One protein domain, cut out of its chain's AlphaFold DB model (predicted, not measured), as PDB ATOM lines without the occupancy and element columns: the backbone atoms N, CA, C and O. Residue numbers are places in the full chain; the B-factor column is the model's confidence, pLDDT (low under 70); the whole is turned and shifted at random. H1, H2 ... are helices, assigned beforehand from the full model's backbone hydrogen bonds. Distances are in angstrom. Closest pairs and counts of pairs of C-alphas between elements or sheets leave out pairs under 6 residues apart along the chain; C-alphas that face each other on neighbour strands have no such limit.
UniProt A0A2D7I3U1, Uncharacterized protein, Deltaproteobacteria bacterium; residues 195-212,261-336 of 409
ATOM      1  N   GLN A 195     132.630 275.465 265.075       88.25
ATOM      2  CA  GLN A 195     132.849 276.493 264.060       88.25
ATOM      3  C   GLN A 195     131.851 276.374 262.907       88.25
ATOM      4  O   GLN A 195     131.627 275.290 262.345       88.25
ATOM      5  N   THR A 196     131.318 277.520 262.497       92.25
ATOM      6  CA  THR A 196     130.674 277.688 261.193       92.25
ATOM      7  C   THR A 196     131.714 277.430 260.091       92.25
ATOM      8  O   THR A 196     132.852 277.877 260.227       92.25
ATOM      9  N   PRO A 197     131.392 276.693 259.011       95.94
ATOM     10  CA  PRO A 197     132.265 276.622 257.841       95.94
ATOM     11  C   PRO A 197     132.476 278.004 257.230       95.94
ATOM     12  O   PRO A 197     131.496 278.711 257.001       95.94
ATOM     13  N   ALA A 198     133.721 278.326 256.886       97.19
ATOM     14  CA  ALA A 198     134.027 279.504 256.081       97.19
ATOM     15  C   ALA A 198     133.265 279.511 254.738       97.19
ATOM     16  O   ALA A 198     132.905 278.456 254.189       97.19
ATOM     17  N   LEU A 199     133.046 280.704 254.203       97.56
ATOM     18  CA  LEU A 199     132.551 280.996 252.862       97.56
ATOM     19  C   LEU A 199     133.717 281.283 251.902       97.56
ATOM     20  O   LEU A 199     134.880 281.368 252.293       97.56
ATOM     21  N   ASP A 200     133.406 281.393 250.611       97.69
ATOM     22  CA  ASP A 200     134.411 281.698 249.595       97.69
ATOM     23  C   ASP A 200     134.742 283.199 249.634       97.69
ATOM     24  O   ASP A 200     133.855 284.033 249.459       97.69
ATOM     25  N   GLY A 201     136.014 283.537 249.861       97.00
ATOM     26  CA  GLY A 201     136.477 284.908 250.095       97.00
ATOM     27  C   GLY A 201     136.633 285.298 251.569       97.00
ATOM     28  O   GLY A 201     137.052 286.422 251.835       97.00
ATOM     29  N   ASP A 202     136.352 284.403 252.522       97.50
ATOM     30  CA  ASP A 202     136.605 284.675 253.942       97.50
ATOM     31  C   ASP A 202     138.120 284.784 254.240       97.50
ATOM     32  O   ASP A 202     138.927 284.055 253.639       97.50
ATOM     33  N   PRO A 203     138.528 285.639 255.203       96.81
ATOM     34  CA  PRO A 203     139.894 285.659 255.717       96.81
ATOM     35  C   PRO A 203     140.264 284.327 256.382       96.81
ATOM     36  O   PRO A 203     139.402 283.539 256.777       96.81
ATOM     37  N   LEU A 204     141.565 284.068 256.526       96.38
ATOM     38  CA  LEU A 204     142.059 282.926 257.291       96.38
ATOM     39  C   LEU A 204     141.547 282.958 258.738       96.38
ATOM     40  O   LEU A 204     141.522 284.006 259.379       96.38
ATOM     41  N   GLY A 205     141.180 281.790 259.263       95.31
ATOM     42  CA  GLY A 205     140.577 281.679 260.586       95.31
ATOM     43  C   GLY A 205     140.141 280.251 260.935       95.31
ATOM     44  O   GLY A 205     140.144 279.362 260.072       95.31
ATOM     45  N   PRO A 206     139.784 279.990 262.204       94.38
ATOM     46  CA  PRO A 206     139.288 278.694 262.677       94.38
ATOM     47  C   PRO A 206     138.099 278.111 261.885       94.38
ATOM     48  O   PRO A 206     137.936 276.891 261.827       94.38
ATOM     49  N   GLU A 207     137.299 278.946 261.232       95.12
ATOM     50  CA  GLU A 207     136.130 278.622 260.400       95.12
ATOM     51  C   GLU A 207     136.507 277.737 259.199       95.12
ATOM     52  O   GLU A 207     135.803 276.781 258.841       95.12
ATOM     53  N   TRP A 208     137.689 277.972 258.617       96.75
ATOM     54  CA  TRP A 208     138.235 277.169 257.516       96.75
ATOM     55  C   TRP A 208     138.506 275.716 257.917       96.75
ATOM     56  O   TRP A 208     138.434 274.817 257.071       96.75
ATOM     57  N   THR A 209     138.702 275.434 259.213       94.12
ATOM     58  CA  THR A 209     138.841 274.053 259.712       94.12
ATOM     59  C   THR A 209     137.578 273.208 259.515       94.12
ATOM     60  O   THR A 209     137.661 271.974 259.535       94.12
ATOM     61  N   MET A 210     136.433 273.853 259.256       94.75
ATOM     62  CA  MET A 210     135.133 273.226 259.013       94.75
ATOM     63  C   MET A 210     134.593 273.402 257.588       94.75
ATOM     64  O   MET A 210     133.493 272.908 257.330       94.75
ATOM     65  N   ARG A 211     135.353 274.017 256.666       95.56
ATOM     66  CA  ARG A 211     135.065 274.013 255.215       95.56
ATOM     67  C   ARG A 211     135.247 272.602 254.645       95.56
ATOM     68  O   ARG A 211     134.301 271.996 254.155       95.56
ATOM     69  N   PHE A 212     136.446 272.044 254.810       93.31
ATOM     70  CA  PHE A 212     136.811 270.705 254.341       93.31
ATOM     71  C   PHE A 212     136.827 269.735 255.525       93.31
ATOM     72  O   PHE A 212     137.800 269.648 256.282       93.31
ATOM     73  N   PRO A 261     142.755 266.986 250.088       96.81
ATOM     74  CA  PRO A 261     143.980 267.743 249.815       96.81
ATOM     75  C   PRO A 261     143.920 269.207 250.272       96.81
ATOM     76  O   PRO A 261     144.879 269.727 250.843       96.81
ATOM     77  N   GLU A 262     142.764 269.852 250.114       98.06
ATOM     78  CA  GLU A 262     142.505 271.230 250.546       98.06
ATOM     79  C   GLU A 262     142.671 271.375 252.060       98.06
ATOM     80  O   GLU A 262     143.268 272.343 252.531       98.06
ATOM     81  N   ARG A 263     142.212 270.388 252.843       96.50
ATOM     82  CA  ARG A 263     142.384 270.389 254.301       96.50
ATOM     83  C   ARG A 263     143.858 270.305 254.699       96.50
ATOM     84  O   ARG A 263     144.264 271.004 255.623       96.50
ATOM     85  N   GLY A 264     144.658 269.476 254.027       96.38
ATOM     86  CA  GLY A 264     146.094 269.365 254.315       96.38
ATOM     87  C   GLY A 264     146.881 270.617 253.917       96.38
ATOM     88  O   GLY A 264     147.721 271.081 254.689       96.38
ATOM     89  N   TYR A 265     146.539 271.224 252.779       98.12
ATOM     90  CA  TYR A 265     147.027 272.544 252.375       98.12
ATOM     91  C   TYR A 265     146.699 273.627 253.418       98.12
ATOM     92  O   TYR A 265     147.601 274.341 253.851       98.12
ATOM     93  N   LEU A 266     145.452 273.702 253.900       98.06
ATOM     94  CA  LEU A 266     145.041 274.664 254.931       98.06
ATOM     95  C   LEU A 266     145.752 274.431 256.276       98.06
ATOM     96  O   LEU A 266     146.190 275.389 256.912       98.06
ATOM     97  N   MET A 267     145.916 273.170 256.694       96.81
ATOM     98  CA  MET A 267     146.669 272.795 257.901       96.81
ATOM     99  C   MET A 267     148.133 273.254 257.832       96.81
ATOM    100  O   MET A 267     148.657 273.804 258.803       96.81
ATOM    101  N   TRP A 268     148.794 273.047 256.691       97.69
ATOM    102  CA  TRP A 268     150.186 273.447 256.488       97.69
ATOM    103  C   TRP A 268     150.355 274.956 256.283       97.69
ATOM    104  O   TRP A 268     151.289 275.522 256.845       97.69
ATOM    105  N   GLY A 269     149.456 275.620 255.554       98.19
ATOM    106  CA  GLY A 269     149.514 277.068 255.340       98.19
ATOM    107  C   GLY A 269     149.347 277.852 256.645       98.19
ATOM    108  O   GLY A 269     150.170 278.712 256.958       98.19
ATOM    109  N   ALA A 270     148.371 277.466 257.474       97.88
ATOM    110  CA  ALA A 270     148.194 278.024 258.814       97.88
ATOM    111  C   ALA A 270     149.423 277.765 259.713       97.88
ATOM    112  O   ALA A 270     149.893 278.663 260.417       97.88
ATOM    113  N   PHE A 271     150.006 276.561 259.652       95.94
ATOM    114  CA  PHE A 271     151.248 276.255 260.368       95.94
ATOM    115  C   PHE A 271     152.426 277.116 259.886       95.94
ATOM    116  O   PHE A 271     153.144 277.657 260.719       95.94
ATOM    117  N   LEU A 272     152.611 277.290 258.575       97.56
ATOM    118  CA  LEU A 272     153.694 278.090 258.000       97.56
ATOM    119  C   LEU A 272     153.580 279.570 258.402       97.56
ATOM    120  O   LEU A 272     154.534 280.133 258.934       97.56
ATOM    121  N   ILE A 273     152.404 280.177 258.214       98.00
ATOM    122  CA  ILE A 273     152.156 281.593 258.530       98.00
ATOM    123  C   ILE A 273     152.282 281.853 260.039       98.00
ATOM    124  O   ILE A 273     152.909 282.830 260.444       98.00
ATOM    125  N   SER A 274     151.783 280.952 260.894       95.06
ATOM    126  CA  SER A 274     151.903 281.086 262.360       95.06
ATOM    127  C   SER A 274     153.337 280.964 262.903       95.06
ATOM    128  O   SER A 274     153.552 281.142 264.108       95.06
ATOM    129  N   ARG A 275     154.309 280.650 262.033       93.75
ATOM    130  CA  ARG A 275     155.742 280.530 262.330       93.75
ATOM    131  C   ARG A 275     156.601 281.657 261.757       93.75
ATOM    132  O   ARG A 275     157.787 281.689 262.088       93.75
ATOM    133  N   ALA A 276     156.040 282.589 260.986       95.00
ATOM    134  CA  ALA A 276     156.723 283.843 260.674       95.00
ATOM    135  C   ALA A 276     157.155 284.553 261.972       95.00
ATOM    136  O   ALA A 276     156.430 284.511 262.969       95.00
ATOM    137  N   GLN A 277     158.352 285.140 261.982       91.56
ATOM    138  CA  GLN A 277     158.904 285.862 263.143       91.56
ATOM    139  C   GLN A 277     158.846 287.387 262.960       91.56
ATOM    140  O   GLN A 277     158.957 288.138 263.924       91.56
ATOM    141  N   ASP A 278     158.648 287.829 261.720       94.12
ATOM    142  CA  ASP A 278     158.760 289.201 261.234       94.12
ATOM    143  C   ASP A 278     157.899 289.361 259.962       94.12
ATOM    144  O   ASP A 278     157.250 288.410 259.510       94.12
ATOM    145  N   GLU A 279     157.850 290.565 259.388       95.62
ATOM    146  CA  GLU A 279     157.024 290.841 258.204       95.62
ATOM    147  C   GLU A 279     157.604 290.263 256.900       95.62
ATOM    148  O   GLU A 279     156.845 289.928 255.991       95.62
ATOM    149  N   GLU A 280     158.925 290.076 256.808       97.50
ATOM    150  CA  GLU A 280     159.574 289.493 255.626       97.50
ATOM    151  C   GLU A 280     159.260 287.994 255.516       97.50
ATOM    152  O   GLU A 280     158.744 287.531 254.496       97.50
ATOM    153  N   SER A 281     159.473 287.237 256.595       97.75
ATOM    154  CA  SER A 281     159.112 285.817 256.681       97.75
ATOM    155  C   SER A 281     157.601 285.587 256.574       97.75
ATOM    156  O   SER A 281     157.183 284.567 256.022       97.75
ATOM    157  N   LEU A 282     156.777 286.542 257.025       98.06
ATOM    158  CA  LEU A 282     155.329 286.527 256.813       98.06
ATOM    159  C   LEU A 282     154.977 286.696 255.328       98.06
ATOM    160  O   LEU A 282     154.240 285.873 254.790       98.06
ATOM    161  N   SER A 283     155.535 287.702 254.655       98.12
ATOM    162  CA  SER A 283     155.330 287.942 253.219       98.12
ATOM    163  C   SER A 283     155.749 286.732 252.372       98.12
ATOM    164  O   SER A 283     154.973 286.230 251.554       98.12
ATOM    165  N   VAL A 284     156.925 286.158 252.652       98.31
ATOM    166  CA  VAL A 284     157.416 284.934 251.994       98.31
ATOM    167  C   VAL A 284     156.495 283.730 252.248       98.31
ATOM    168  O   VAL A 284     156.281 282.924 251.340       98.31
ATOM    169  N   ALA A 285     155.923 283.594 253.449       98.31
ATOM    170  CA  ALA A 285     154.943 282.548 253.747       98.31
ATOM    171  C   ALA A 285     153.631 282.741 252.968       98.31
ATOM    172  O   ALA A 285     153.117 281.774 252.400       98.31
ATOM    173  N   LEU A 286     153.117 283.973 252.909       98.44
ATOM    174  CA  LEU A 286     151.865 284.341 252.241       98.44
ATOM    175  C   LEU A 286     151.929 284.102 250.731       98.44
ATOM    176  O   LEU A 286     151.087 283.387 250.182       98.44
ATOM    177  N   GLU A 287     152.960 284.612 250.062       98.31
ATOM    178  CA  GLU A 287     153.139 284.400 248.621       98.31
ATOM    179  C   GLU A 287     153.362 282.921 248.289       98.31
ATOM    180  O   GLU A 287     152.852 282.421 247.283       98.31
ATOM    181  N   LYS A 288     154.033 282.171 249.172       98.44
ATOM    182  CA  LYS A 288     154.184 280.724 249.003       98.44
ATOM    183  C   LYS A 288     152.847 279.985 249.083       98.44
ATOM    184  O   LYS A 288     152.597 279.148 248.216       98.44
ATOM    185  N   VAL A 289     151.988 280.261 250.072       98.19
ATOM    186  CA  VAL A 289     150.687 279.568 250.167       98.19
ATOM    187  C   VAL A 289     149.749 279.948 249.022       98.19
ATOM    188  O   VAL A 289     149.099 279.060 248.474       98.19
ATOM    189  N   LYS A 290     149.738 281.217 248.588       97.69
ATOM    190  CA  LYS A 290     148.971 281.670 247.414       97.69
ATOM    191  C   LYS A 290     149.398 280.903 246.160       97.69
ATOM    192  O   LYS A 290     148.564 280.259 245.528       97.69
ATOM    193  N   ARG A 291     150.703 280.886 245.859       98.00
ATOM    194  CA  ARG A 291     151.262 280.219 244.672       98.00
ATOM    195  C   ARG A 291     150.941 278.723 244.631       98.00
ATOM    196  O   ARG A 291     150.483 278.223 243.605       98.00
ATOM    197  N   VAL A 292     151.137 277.991 245.734       97.81
ATOM    198  CA  VAL A 292     150.930 276.530 245.707       97.81
ATOM    199  C   VAL A 292     149.454 276.114 245.640       97.81
ATOM    200  O   VAL A 292     149.164 275.012 245.184       97.81
ATOM    201  N   ASN A 293     148.514 276.994 246.002       97.81
ATOM    202  CA  ASN A 293     147.074 276.790 245.785       97.81
ATOM    203  C   ASN A 293     146.746 276.561 244.298       97.81
ATOM    204  O   ASN A 293     145.905 275.728 243.944       97.81
ATOM    205  N   GLU A 294     147.441 277.305 243.432       96.44
ATOM    206  CA  GLU A 294     147.337 277.223 241.978       96.44
ATOM    207  C   GLU A 294     148.183 276.067 241.428       96.44
ATOM    208  O   GLU A 294     147.664 275.249 240.668       96.44
ATOM    209  N   GLU A 295     149.449 275.933 241.859       97.38
ATOM    210  CA  GLU A 295     150.351 274.852 241.413       97.38
ATOM    211  C   GLU A 295     149.820 273.446 241.738       97.38
ATOM    212  O   GLU A 295     150.107 272.493 241.012       97.38
ATOM    213  N   TRP A 296     149.076 273.291 242.839       97.44
ATOM    214  CA  TRP A 296     148.462 272.018 243.243       97.44
ATOM    215  C   TRP A 296     147.015 271.882 242.738       97.44
ATOM    216  O   TRP A 296     146.386 270.849 242.951       97.44
ATOM    217  N   GLY A 297     146.481 272.902 242.053       97.06
ATOM    218  CA  GLY A 297     145.156 272.887 241.431       97.06
ATOM    219  C   GLY A 297     143.968 272.917 242.400       97.06
ATOM    220  O   GLY A 297     142.842 272.693 241.957       97.06
ATOM    221  N   LEU A 298     144.201 273.198 243.687       95.94
ATOM    222  CA  LEU A 298     143.202 273.097 244.760       95.94
ATOM    223  C   LEU A 298     142.143 274.202 244.705       95.94
ATOM    224  O   LEU A 298     140.984 273.956 245.031       95.94
ATOM    225  N   ARG A 299     142.535 275.412 244.279       95.12
ATOM    226  CA  ARG A 299     141.646 276.583 244.130       95.12
ATOM    227  C   ARG A 299     140.859 276.928 245.402       95.12
ATOM    228  O   ARG A 299     139.717 277.372 245.315       95.12
ATOM    229  N   VAL A 300     141.452 276.734 246.581       97.88
ATOM    230  CA  VAL A 300     140.800 277.061 247.855       97.88
ATOM    231  C   VAL A 300     140.621 278.583 247.943       97.88
ATOM    232  O   VAL A 300     141.632 279.288 247.929       97.88
ATOM    233  N   PRO A 301     139.393 279.119 248.032       97.56
ATOM    234  CA  PRO A 301     139.138 280.558 247.938       97.56
ATOM    235  C   PRO A 301     139.274 281.245 249.307       97.56
ATOM    236  O   PRO A 301     138.348 281.892 249.789       97.56
ATOM    237  N   ILE A 302     140.431 281.059 249.942       98.12
ATOM    238  CA  ILE A 302     140.809 281.648 251.232       98.12
ATOM    239  C   ILE A 302     141.604 282.937 251.016       98.12
ATOM    240  O   ILE A 302     142.565 282.952 250.242       98.12
ATOM    241  N   LEU A 303     141.255 284.004 251.738       97.88
ATOM    242  CA  LEU A 303     142.115 285.180 251.850       97.88
ATOM    243  C   LEU A 303     143.115 284.953 252.991       97.88
ATOM    244  O   LEU A 303     142.793 285.078 254.168       97.88
ATOM    245  N   TRP A 304     144.349 284.582 252.642       97.94
ATOM    246  CA  TRP A 304     145.417 284.363 253.629       97.94
ATOM    247  C   TRP A 304     145.895 285.640 254.330       97.94
ATOM    248  O   TRP A 304     146.579 285.549 255.343       97.94
ATOM    249  N   ASP A 305     145.528 286.809 253.815       96.00
ATOM    250  CA  ASP A 305     145.774 288.107 254.429       96.00
ATOM    251  C   ASP A 305     144.549 288.515 255.270       96.00
ATOM    252  O   ASP A 305     143.435 288.590 254.751       96.00
ATOM    253  N   HIS A 306     144.730 288.784 256.567       96.31
ATOM    254  CA  HIS A 306     143.666 289.326 257.417       96.31
ATOM    255  C   HIS A 306     143.517 290.842 257.170       96.31
ATOM    256  O   HIS A 306     144.540 291.528 257.103       96.31
ATOM    257  N   PRO A 307     142.293 291.406 257.085       95.62
ATOM    258  CA  PRO A 307     142.094 292.836 256.802       95.62
ATOM    259  C   PRO A 307     142.783 293.763 257.819       95.62
ATOM    260  O   PRO A 307     143.337 294.788 257.434       95.62
ATOM    261  N   ASP A 308     142.829 293.365 259.093       96.44
ATOM    262  CA  ASP A 308     143.513 294.104 260.172       96.44
ATOM    263  C   ASP A 308     145.064 294.003 260.141       96.44
ATOM    264  O   ASP A 308     145.737 294.434 261.079       96.44
ATOM    265  N   GLY A 309     145.654 293.416 259.093       96.06
ATOM    266  CA  GLY A 309     147.098 293.425 258.834       96.06
ATOM    267  C   GLY A 309     147.935 292.345 259.540       96.06
ATOM    268  O   GLY A 309     147.423 291.417 260.171       96.06
ATOM    269  N   SER A 310     149.263 292.471 259.414       95.81
ATOM    270  CA  SER A 310     150.287 291.450 259.714       95.81
ATOM    271  C   SER A 310     150.092 290.699 261.039       95.81
ATOM    272  O   SER A 310     150.131 289.466 261.079       95.81
ATOM    273  N   ALA A 311     149.847 291.431 262.130       94.25
ATOM    274  CA  ALA A 311     149.685 290.854 263.466       94.25
ATOM    275  C   ALA A 311     148.394 290.027 263.600       94.25
ATOM    276  O   ALA A 311     148.390 288.977 264.247       94.25
ATOM    277  N   ALA A 312     147.306 290.462 262.956       95.56
ATOM    278  CA  ALA A 312     146.057 289.713 262.919       95.56
ATOM    279  C   ALA A 312     146.181 288.467 262.031       95.56
ATOM    280  O   ALA A 312     145.732 287.397 262.437       95.56
ATOM    281  N   THR A 313     146.885 288.563 260.896       97.25
ATOM    282  CA  THR A 313     147.209 287.418 260.030       97.25
ATOM    283  C   THR A 313     147.958 286.319 260.792       97.25
ATOM    284  O   THR A 313     147.526 285.163 260.801       97.25
ATOM    285  N   GLN A 314     149.040 286.657 261.504       95.75
ATOM    286  CA  GLN A 314     149.788 285.677 262.307       95.75
ATOM    287  C   GLN A 314     148.946 285.078 263.449       95.75
ATOM    288  O   GLN A 314     149.058 283.880 263.733       95.75
ATOM    289  N   ARG A 315     148.092 285.885 264.096       92.56
ATOM    290  CA  ARG A 315     147.178 285.443 265.163       92.56
ATOM    291  C   ARG A 315     146.127 284.460 264.636       92.56
ATOM    292  O   ARG A 315     146.012 283.361 265.175       92.56
ATOM    293  N   ALA A 316     145.430 284.806 263.557       95.62
ATOM    294  CA  ALA A 316     144.404 283.967 262.946       95.62
ATOM    295  C   ALA A 316     144.986 282.651 262.395       95.62
ATOM    296  O   ALA A 316     144.437 281.578 262.646       95.62
ATOM    297  N   ALA A 317     146.163 282.696 261.757       96.50
ATOM    298  CA  ALA A 317     146.893 281.494 261.347       96.50
ATOM    299  C   ALA A 317     147.248 280.587 262.538       96.50
ATOM    300  O   ALA A 317     147.111 279.364 262.454       96.50
ATOM    301  N   ARG A 318     147.675 281.169 263.668       92.38
ATOM    302  CA  ARG A 318     147.986 280.422 264.898       92.38
ATOM    303  C   ARG A 318     146.740 279.751 265.471       92.38
ATOM    304  O   ARG A 318     146.797 278.572 265.803       92.38
ATOM    305  N   GLU A 319     145.619 280.457 265.535       91.50
ATOM    306  CA  GLU A 319     144.340 279.930 266.034       91.50
ATOM    307  C   GLU A 319     143.765 278.833 265.136       91.50
ATOM    308  O   GLU A 319     143.291 277.808 265.628       91.50
ATOM    309  N   MET A 320     143.878 278.994 263.820       94.75
ATOM    310  CA  MET A 320     143.516 277.984 262.828       94.75
ATOM    311  C   MET A 320     144.394 276.727 262.958       94.75
ATOM    312  O   MET A 320     143.872 275.610 263.000       94.75
ATOM    313  N   ALA A 321     145.713 276.886 263.119       92.62
ATOM    314  CA  ALA A 321     146.643 275.780 263.356       92.62
ATOM    315  C   ALA A 321     146.401 275.076 264.708       92.62
ATOM    316  O   ALA A 321     146.446 273.846 264.769       92.62
ATOM    317  N   GLU A 322     146.087 275.814 265.779       88.38
ATOM    318  CA  GLU A 322     145.700 275.243 267.078       88.38
ATOM    319  C   GLU A 322     144.344 274.530 267.031       88.38
ATOM    320  O   GLU A 322     144.192 273.468 267.637       88.38
ATOM    321  N   THR A 323     143.381 275.056 266.273       90.25
ATOM    322  CA  THR A 323     142.062 274.437 266.063       90.25
ATOM    323  C   THR A 323     142.201 273.124 265.283       90.25
ATOM    324  O   THR A 323     141.569 272.125 265.632       90.25
ATOM    325  N   TYR A 324     143.102 273.066 264.294       89.88
ATOM    326  CA  TYR A 324     143.553 271.820 263.654       89.88
ATOM    327  C   TYR A 324     144.455 270.935 264.547       89.88
ATOM    328  O   TYR A 324     144.680 269.777 264.203       89.88
ATOM    329  N   GLN A 325     144.953 271.450 265.677       85.81
ATOM    330  CA  GLN A 325     145.933 270.837 266.592       85.81
ATOM    331  C   GLN A 325     147.312 270.513 265.974       85.81
ATOM    332  O   GLN A 325     148.030 269.639 266.469       85.81
ATOM    333  N   VAL A 326     147.720 271.243 264.928       82.81
ATOM    334  CA  VAL A 326     148.972 270.998 264.190       82.81
ATOM    335  C   VAL A 326     150.205 271.268 265.064       82.81
ATOM    336  O   VAL A 326     150.529 272.409 265.403       82.81
ATOM    337  N   VAL A 327     150.952 270.209 265.394       73.38
ATOM    338  CA  VAL A 327     152.263 270.333 266.063       73.38
ATOM    339  C   VAL A 327     153.383 270.714 265.101       73.38
ATOM    340  O   VAL A 327     154.282 271.472 265.486       73.38
ATOM    341  N   PHE A 328     153.303 270.181 263.885       81.94
ATOM    342  CA  PHE A 328     154.288 270.198 262.813       81.94
ATOM    343  C   PHE A 328     153.552 269.924 261.493       81.94
ATOM    344  O   PHE A 328     152.609 269.136 261.479       81.94
ATOM    345  N   ALA A 329     153.966 270.558 260.397       88.25
ATOM    346  CA  ALA A 329     153.489 270.240 259.054       88.25
ATOM    347  C   ALA A 329     154.592 270.519 258.027       88.25
ATOM    348  O   ALA A 329     155.388 271.445 258.197       88.25
ATOM    349  N   THR A 330     154.618 269.748 256.939       93.06
ATOM    350  CA  THR A 330     155.551 269.946 255.820       93.06
ATOM    351  C   THR A 330     154.798 270.144 254.513       93.06
ATOM    352  O   THR A 330     153.692 269.642 254.336       93.06
ATOM    353  N   GLU A 331     155.430 270.845 253.575       96.12
ATOM    354  CA  GLU A 331     154.892 271.063 252.231       96.12
ATOM    355  C   GLU A 331     154.707 269.740 251.471       96.12
ATOM    356  O   GLU A 331     153.693 269.544 250.813       96.12
ATOM    357  N   ALA A 332     155.644 268.798 251.626       94.25
ATOM    358  CA  ALA A 332     155.535 267.458 251.051       94.25
ATOM    359  C   ALA A 332     154.328 266.691 251.622       94.25
ATOM    360  O   ALA A 332     153.518 266.176 250.858       94.25
ATOM    361  N   GLY A 333     154.152 266.690 252.950       91.94
ATOM    362  CA  GLY A 333     152.989 266.072 253.593       91.94
ATOM    363  C   GLY A 333     151.663 266.741 253.216       91.94
ATOM    364  O   GLY A 333     150.653 266.061 253.085       91.94
ATOM    365  N   ALA A 334     151.653 268.054 252.977       95.56
ATOM    366  CA  ALA A 334     150.471 268.772 252.500       95.56
ATOM    367  C   ALA A 334     150.161 268.506 251.016       95.56
ATOM    368  O   ALA A 334     148.993 268.491 250.630       95.56
ATOM    369  N   ARG A 335     151.180 268.262 250.187       96.06
ATOM    370  CA  ARG A 335     151.031 268.000 248.749       96.06
ATOM    371  C   ARG A 335     150.673 266.547 248.430       96.06
ATOM    372  O   ARG A 335     149.912 266.301 247.499       96.06
ATOM    373  N   SER A 336     151.214 265.591 249.178       94.19
ATOM    374  CA  SER A 336     151.073 264.154 248.918       94.19
ATOM    375  C   SER A 336     151.003 263.367 250.228       94.19
ATOM    376  O   SER A 336     151.982 262.751 250.641       94.19
TER     377      SER A 336
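Overview. This is residues 195 to 212 and 261 to 336 of the 409 residues of an uncharacterized protein of Deltaproteobacteria bacterium (UniProt A0A2D7I3U1). The longest helix, H3, lies beside H2 as a hairpin; H4 crosses H2, short H5 packs on H2 and short H1 on H4. The printed part, 94 residues with helices H1 to H5 in chain order and no named strand, is all helix. It is compact, with radius of gyration of the C-alphas 11.7 A and spans of 29 by 28 by 24 A.

Along the chain. H3, residues 279 to 295, runs 24.1 A from C-alpha 279 at (157.024, 290.841, 258.204). H2 is residues 261 to 273, 18.3 A; H4, 310 to 323, 19.9 A; H1, 206 to 210, 7.8 A; H5, 331 to 335, 6.0 A, ending at C-alpha 335 (151.031, 268.000, 248.749).

Arrangement. Hub H2 touches the other four, H1 only just, with 3 C-alpha pairs within 8 A. Hairpin H2 and H3 run opposite ways at a shallow tilt of 12 degrees; closest C-alphas, Ile 273 and Ala 285, 5.6 A. H4 touches H2 at a steep tilt of 50 degrees; closest C-alphas, Ala 270 and Ala 317, 4.5 A. Every O i to N i+4 pair is within hydrogen-bond range in H2, H4 and H5; H3 has 12 of 13, H1 0 of 1 but 2 of 2 O i to N i+3.

Size, cuts and confidence. C-alphas 308 and 336 are farthest apart, 32.9 A. Residues 213 to 260 are cut out; C-alphas 212 and 261 are 9.0 A apart. H3 to H4 is a long link. No printed residue is under 70 in pLDDT.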